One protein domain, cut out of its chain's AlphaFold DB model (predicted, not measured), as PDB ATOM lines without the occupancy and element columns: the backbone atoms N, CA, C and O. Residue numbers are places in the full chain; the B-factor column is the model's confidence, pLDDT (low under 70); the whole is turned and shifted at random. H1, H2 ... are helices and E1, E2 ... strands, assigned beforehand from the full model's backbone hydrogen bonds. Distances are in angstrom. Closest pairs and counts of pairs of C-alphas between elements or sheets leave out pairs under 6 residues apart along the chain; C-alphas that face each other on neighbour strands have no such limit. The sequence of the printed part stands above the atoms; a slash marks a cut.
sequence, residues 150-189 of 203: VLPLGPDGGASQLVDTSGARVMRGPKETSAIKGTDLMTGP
ATOM      1  N   VAL A 150      26.455  -7.886 -31.989       88.44
ATOM      2  CA  VAL A 150      27.024  -7.079 -33.077       88.44
ATOM      3  C   VAL A 150      26.963  -7.935 -34.334       88.44
ATOM      4  O   VAL A 150      27.715  -8.916 -34.444       88.44
ATOM      5  N   LEU A 151      26.038  -7.604 -35.238       90.69
ATOM      6  CA  LEU A 151      25.753  -8.361 -36.457       90.69
ATOM      7  C   LEU A 151      26.046  -7.488 -37.688       90.69
ATOM      8  O   LEU A 151      25.177  -6.720 -38.105       90.69
ATOM      9  N   PRO A 152      27.258  -7.579 -38.263       90.44
ATOM     10  CA  PRO A 152      27.595  -6.886 -39.501       90.44
ATOM     11  C   PRO A 152      26.933  -7.560 -40.713       90.44
ATOM     12  O   PRO A 152      26.817  -8.784 -40.771       90.44
ATOM     13  N   LEU A 153      26.537  -6.758 -41.701       90.31
ATOM     14  CA  LEU A 153      26.052  -7.197 -43.016       90.31
ATOM     15  C   LEU A 153      26.990  -6.660 -44.104       90.31
ATOM     16  O   LEU A 153      26.649  -5.735 -44.848       90.31
ATOM     17  N   GLY A 154      28.192  -7.235 -44.155       84.25
ATOM     18  CA  GLY A 154      29.296  -6.714 -44.961       84.25
ATOM     19  C   GLY A 154      29.921  -5.449 -44.350       84.25
ATOM     20  O   GLY A 154      29.707  -5.178 -43.167       84.25
ATOM     21  N   PRO A 155      30.696  -4.678 -45.135       81.62
ATOM     22  CA  PRO A 155      31.447  -3.523 -44.633       81.62
ATOM     23  C   PRO A 155      30.562  -2.340 -44.220       81.62
ATOM     24  O   PRO A 155      30.923  -1.610 -43.303       81.62
ATOM     25  N   ASP A 156      29.378  -2.182 -44.820       84.25
ATOM     26  CA  ASP A 156      28.554  -0.966 -44.670       84.25
ATOM     27  C   ASP A 156      27.175  -1.226 -44.047       84.25
ATOM     28  O   ASP A 156      26.299  -0.359 -44.040       84.25
ATOM     29  N   GLY A 157      26.938  -2.449 -43.577       90.75
ATOM     30  CA  GLY A 157      25.638  -2.904 -43.104       90.75
ATOM     31  C   GLY A 157      25.689  -3.522 -41.720       90.75
ATOM     32  O   GLY A 157      26.737  -3.930 -41.225       90.75
ATOM     33  N   GLY A 158      24.513  -3.680 -41.127       93.12
ATOM     34  CA  GLY A 158      24.342  -4.400 -39.877       93.12
ATOM     35  C   GLY A 158      23.566  -3.625 -38.832       93.12
ATOM     36  O   GLY A 158      23.072  -2.518 -39.063       93.12
ATOM     37  N   ALA A 159      23.442  -4.255 -37.675       95.19
ATOM     38  CA  ALA A 159      22.846  -3.681 -36.487       95.19
ATOM     39  C   ALA A 159      23.492  -4.308 -35.253       95.19
ATOM     40  O   ALA A 159      23.877  -5.482 -35.252       95.19
ATOM     41  N   SER A 160      23.568  -3.521 -34.186       91.81
ATOM     42  CA  SER A 160      24.066  -3.988 -32.898       91.81
ATOM     43  C   SER A 160      23.048  -3.717 -31.801       91.81
ATOM     44  O   SER A 160      22.326  -2.727 -31.853       91.81
ATOM     45  N   GLN A 161      23.002  -4.594 -30.807       91.94
ATOM     46  CA  GLN A 161      22.351  -4.380 -29.521       91.94
ATOM     47  C   GLN A 161      23.449  -4.216 -28.481       91.94
ATOM     48  O   GLN A 161      24.159  -5.179 -28.183       91.94
ATOM     49  N   LEU A 162      23.581  -3.010 -27.944       88.94
ATOM     50  CA  LEU A 162      24.553  -2.687 -26.905       88.94
ATOM     51  C   LEU A 162      23.844  -2.281 -25.611       88.94
ATOM     52  O   LEU A 162      22.625  -2.128 -25.588       88.94
ATOM     53  N   VAL A 163      24.618  -2.109 -24.543       86.69
ATOM     54  CA  VAL A 163      24.156  -1.521 -23.284       86.69
ATOM     55  C   VAL A 163      24.710  -0.101 -23.197       86.69
ATOM     56  O   VAL A 163      25.901   0.105 -23.431       86.69
ATOM     57  N   ASP A 164      23.850   0.879 -22.930       85.19
ATOM     58  CA  ASP A 164      24.276   2.264 -22.725       85.19
ATOM     59  C   ASP A 164      24.725   2.536 -21.278       85.19
ATOM     60  O   ASP A 164      24.725   1.656 -20.417       85.19
ATOM     61  N   THR A 165      25.104   3.782 -20.992       83.81
ATOM     62  CA  THR A 165      25.560   4.210 -19.661       83.81
ATOM     63  C   THR A 165      24.493   4.089 -18.571       83.81
ATOM     64  O   THR A 165      24.838   4.110 -17.395       83.81
ATOM     65  N   SER A 166      23.211   3.981 -18.936       85.31
ATOM     66  CA  SER A 166      22.105   3.763 -17.996       85.31
ATOM     67  C   SER A 166      21.847   2.280 -17.708       85.31
ATOM     68  O   SER A 166      21.027   1.953 -16.853       85.31
ATOM     69  N   GLY A 167      22.539   1.373 -18.407       82.38
ATOM     70  CA  GLY A 167      22.292  -0.064 -18.333       82.38
ATOM     71  C   GLY A 167      21.168  -0.543 -19.259       82.38
ATOM     72  O   GLY A 167      20.845  -1.733 -19.259       82.38
ATOM     73  N   ALA A 168      20.577   0.342 -20.068       86.12
ATOM     74  CA  ALA A 168      19.503  -0.014 -20.985       86.12
ATOM     75  C   ALA A 168      20.050  -0.643 -22.274       86.12
ATOM     76  O   ALA A 168      21.082  -0.230 -22.809       86.12
ATOM     77  N   ARG A 169      19.329  -1.642 -22.801       88.94
ATOM     78  CA  ARG A 169      19.613  -2.211 -24.124       88.94
ATOM     79  C   ARG A 169      19.192  -1.223 -25.199       88.94
ATOM     80  O   ARG A 169      18.057  -0.757 -25.197       88.94
ATOM     81  N   VAL A 170      20.083  -0.968 -26.145       91.56
ATOM     82  CA  VAL A 170      19.881   0.009 -27.212       91.56
ATOM     83  C   VAL A 170      20.383  -0.529 -28.543       91.56
ATOM     84  O   VAL A 170      21.435  -1.171 -28.622       91.56
ATOM     85  N   MET A 171      19.635  -0.246 -29.607       93.19
ATOM     86  CA  MET A 171      20.069  -0.539 -30.967       93.19
ATOM     87  C   MET A 171      21.090   0.507 -31.444       93.19
ATOM     88  O   MET A 171      21.012   1.692 -31.103       93.19
ATOM     89  N   ARG A 172      22.074   0.050 -32.215       93.12
ATOM     90  CA  ARG A 172      23.063   0.861 -32.930       93.12
ATOM     91  C   ARG A 172      23.054   0.500 -34.405       93.12
ATOM     92  O   ARG A 172      22.833  -0.661 -34.768       93.12
ATOM     93  N   GLY A 173      23.268   1.506 -35.244       91.50
ATOM     94  CA  GLY A 173      23.084   1.401 -36.688       91.50
ATOM     95  C   GLY A 173      24.269   0.766 -37.427       91.50
ATOM     96  O   GLY A 173      25.243   0.328 -36.803       91.50
ATOM     97  N   PRO A 174      24.223   0.754 -38.772       89.44
ATOM     98  CA  PRO A 174      25.273   0.172 -39.609       89.44
ATOM     99  C   PRO A 174      26.666   0.752 -39.349       89.44
ATOM    100  O   PRO A 174      27.596  -0.008 -39.124       89.44
ATOM    101  N   LYS A 175      26.808   2.087 -39.280       86.31
ATOM    102  CA  LYS A 175      28.115   2.751 -39.094       86.31
ATOM    103  C   LYS A 175      28.856   2.268 -37.845       86.31
ATOM    104  O   LYS A 175      30.035   1.942 -37.909       86.31
ATOM    105  N   GLU A 176      28.160   2.209 -36.716       85.56
ATOM    106  CA  GLU A 176      28.746   1.769 -35.445       85.56
ATOM    107  C   GLU A 176      28.995   0.260 -35.448       85.56
ATOM    108  O   GLU A 176      30.030  -0.196 -34.975       85.56
ATOM    109  N   THR A 177      28.086  -0.520 -36.039       86.19
ATOM    110  CA  THR A 177      28.252  -1.974 -36.175       86.19
ATOM    111  C   THR A 177      29.504  -2.317 -36.987       86.19
ATOM    112  O   THR A 177      30.319  -3.140 -36.559       86.19
ATOM    113  N   SER A 178      29.690  -1.646 -38.124       80.69
ATOM    114  CA  SER A 178      30.868  -1.778 -38.976       80.69
ATOM    115  C   SER A 178      32.141  -1.302 -38.285       80.69
ATOM    116  O   SER A 178      33.170  -1.949 -38.420       80.69
ATOM    117  N   ALA A 179      32.095  -0.233 -37.486       79.31
ATOM    118  CA  ALA A 179      33.266   0.206 -36.728       79.31
ATOM    119  C   ALA A 179      33.718  -0.839 -35.689       79.31
ATOM    120  O   ALA A 179      34.917  -1.049 -35.521       79.31
ATOM    121  N   ILE A 180      32.772  -1.527 -35.033       76.50
ATOM    122  CA  ILE A 180      33.070  -2.526 -33.992       76.50
ATOM    123  C   ILE A 180      33.649  -3.825 -34.574       76.50
ATOM    124  O   ILE A 180      34.514  -4.428 -33.950       76.50
ATOM    125  N   LYS A 181      33.150  -4.300 -35.725       70.25
ATOM    126  CA  LYS A 181      33.517  -5.625 -36.277       70.25
ATOM    127  C   LYS A 181      34.127  -5.626 -37.680       70.25
ATOM    128  O   LYS A 181      34.683  -6.640 -38.086       70.25
ATOM    129  N   GLY A 182      33.980  -4.544 -38.432       57.47
ATOM    130  CA  GLY A 182      34.350  -4.455 -39.846       57.47
ATOM    131  C   GLY A 182      35.708  -3.811 -40.118       57.47
ATOM    132  O   GLY A 182      36.181  -3.905 -41.245       57.47
ATOM    133  N   THR A 183      36.347  -3.172 -39.132       56.97
ATOM    134  CA  THR A 183      37.581  -2.405 -39.384       56.97
ATOM    135  C   THR A 183      38.814  -3.297 -39.584       56.97
ATOM    136  O   THR A 183      39.635  -2.991 -40.444       56.97
ATOM    137  N   ASP A 184      38.933  -4.402 -38.842       61.59
ATOM    138  CA  ASP A 184      40.089  -5.313 -38.906       61.59
ATOM    139  C   ASP A 184      39.723  -6.804 -38.748       61.59
ATOM    140  O   ASP A 184      40.606  -7.632 -38.567       61.59
ATOM    141  N   LEU A 185      38.435  -7.180 -38.762       60.59
ATOM    142  CA  LEU A 185      37.985  -8.556 -38.463       60.59
ATOM    143  C   LEU A 185      38.533  -9.119 -37.132       60.59
ATOM    144  O   LEU A 185      38.606 -10.336 -36.959       60.59
ATOM    145  N   MET A 186      38.872  -8.253 -36.171       64.19
ATOM    146  CA  MET A 186      39.514  -8.593 -34.898       64.19
ATOM    147  C   MET A 186      40.950  -9.129 -35.026       64.19
ATOM    148  O   MET A 186      41.438  -9.766 -34.089       64.19
ATOM    149  N   THR A 187      41.651  -8.893 -36.141       64.38
ATOM    150  CA  THR A 187      43.049  -9.324 -36.281       64.38
ATOM    151  C   THR A 187      43.979  -8.580 -35.333       64.38
ATOM    152  O   THR A 187      44.885  -9.210 -34.802       64.38
ATOM    153  N   GLY A 188      43.753  -7.289 -35.066       67.75
ATOM    154  CA  GLY A 188      44.581  -6.498 -34.150       67.75
ATOM    155  C   GLY A 188      44.541  -7.034 -32.715       67.75
ATOM    156  O   GLY A 188      45.570  -7.482 -32.216       67.75
ATOM    157  N   PRO A 189      43.360  -7.115 -32.072       67.31
ATOM    158  CA  PRO A 189      43.240  -7.655 -30.718       67.31
ATOM    159  C   PRO A 189      43.763  -9.089 -30.555       67.31
ATOM    160  O   PRO A 189      44.230  -9.453 -29.478       67.31
TER     161      PRO A 189
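What this domain is: This is residues 150 to 189 of the 203 residues of an uncharacterized protein of mine drainage metagenome (UniProt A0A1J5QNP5). What shape do these atoms make? A small, staggered sheet of three strands, built on the hairpin of E2 and E3 with the short E1 beside the first part of E2, has one short helix, H1, crossing one face over E1 and E2, and a tail, residues 184 to 189, sticks out past the helix. What are the parts, and in what order? The 40 printed residues hold three named strands and one named helix, in the order E1, E2, E3, H1; the sheet runs E1, E2, E3, all antiparallel, and the class is mixed, helices and strands. How spread out is it? It is only just compact, close to loose, with a radius of gyration of the C-alphas of 10.7 A, and its outline is flat, spanning 30 by 22 by 12 A.

Where its parts are: Where do the strands run? E1 is residues 150 to 152, with C-alpha 150 at (27.024, -7.079, -33.077), and is 6.5 A long from first to last C-alpha. E2 is residues 158 to 163, 16.8 A long, beginning at C-alpha 158 (24.342, -4.400, -39.877), and E3 is residues 169 to 172, 9.9 A long. Where is the helix? H1 is residues 174 to 181, 10.6 A long, ending at C-alpha 181 (33.517, -5.625, -36.277).

How they stand to each other: How do the strands pair? E1, E2 and E3 form a meander, each strand the antiparallel neighbour of the one before. E1 and E2 are a hairpin at 168 degrees, with N 151 and O 159 within hydrogen-bond range at 3.0 A. E2 and E3 are a hairpin at 149 degrees, with N 170 and O 162 at 2.8 A. Why call the sheet staggered? E2 pairs with E1 over residues 158 to 160 and with E3 over 160 to 163, while the edge strands E1 and E3 are apart. Where is H1? It is on the sheet at a height of 6.8 A, over E1 and E2, and runs across the strands at 72 degrees to E1 on the local plane. Its closest C-alphas to E1 are those of Thr 177 and Pro 152, 6.0 A apart, and to E2 those of Pro 174 and Gly 158, 4.7 A. In H1 every O i to N i+4 pair is within hydrogen-bond range.

The domain as a whole: How far does it reach? The two C-alphas farthest apart, those of Ser 166 and Thr 187, are 30.7 A apart. Is anything missing or long? The printed part has no cut, and the links E1 to E2, E2 to E3 and E3 to H1 are tight. Where is confidence low? The mean pLDDT of the printed part is 82.1, and residues 182 to 189 are under 70.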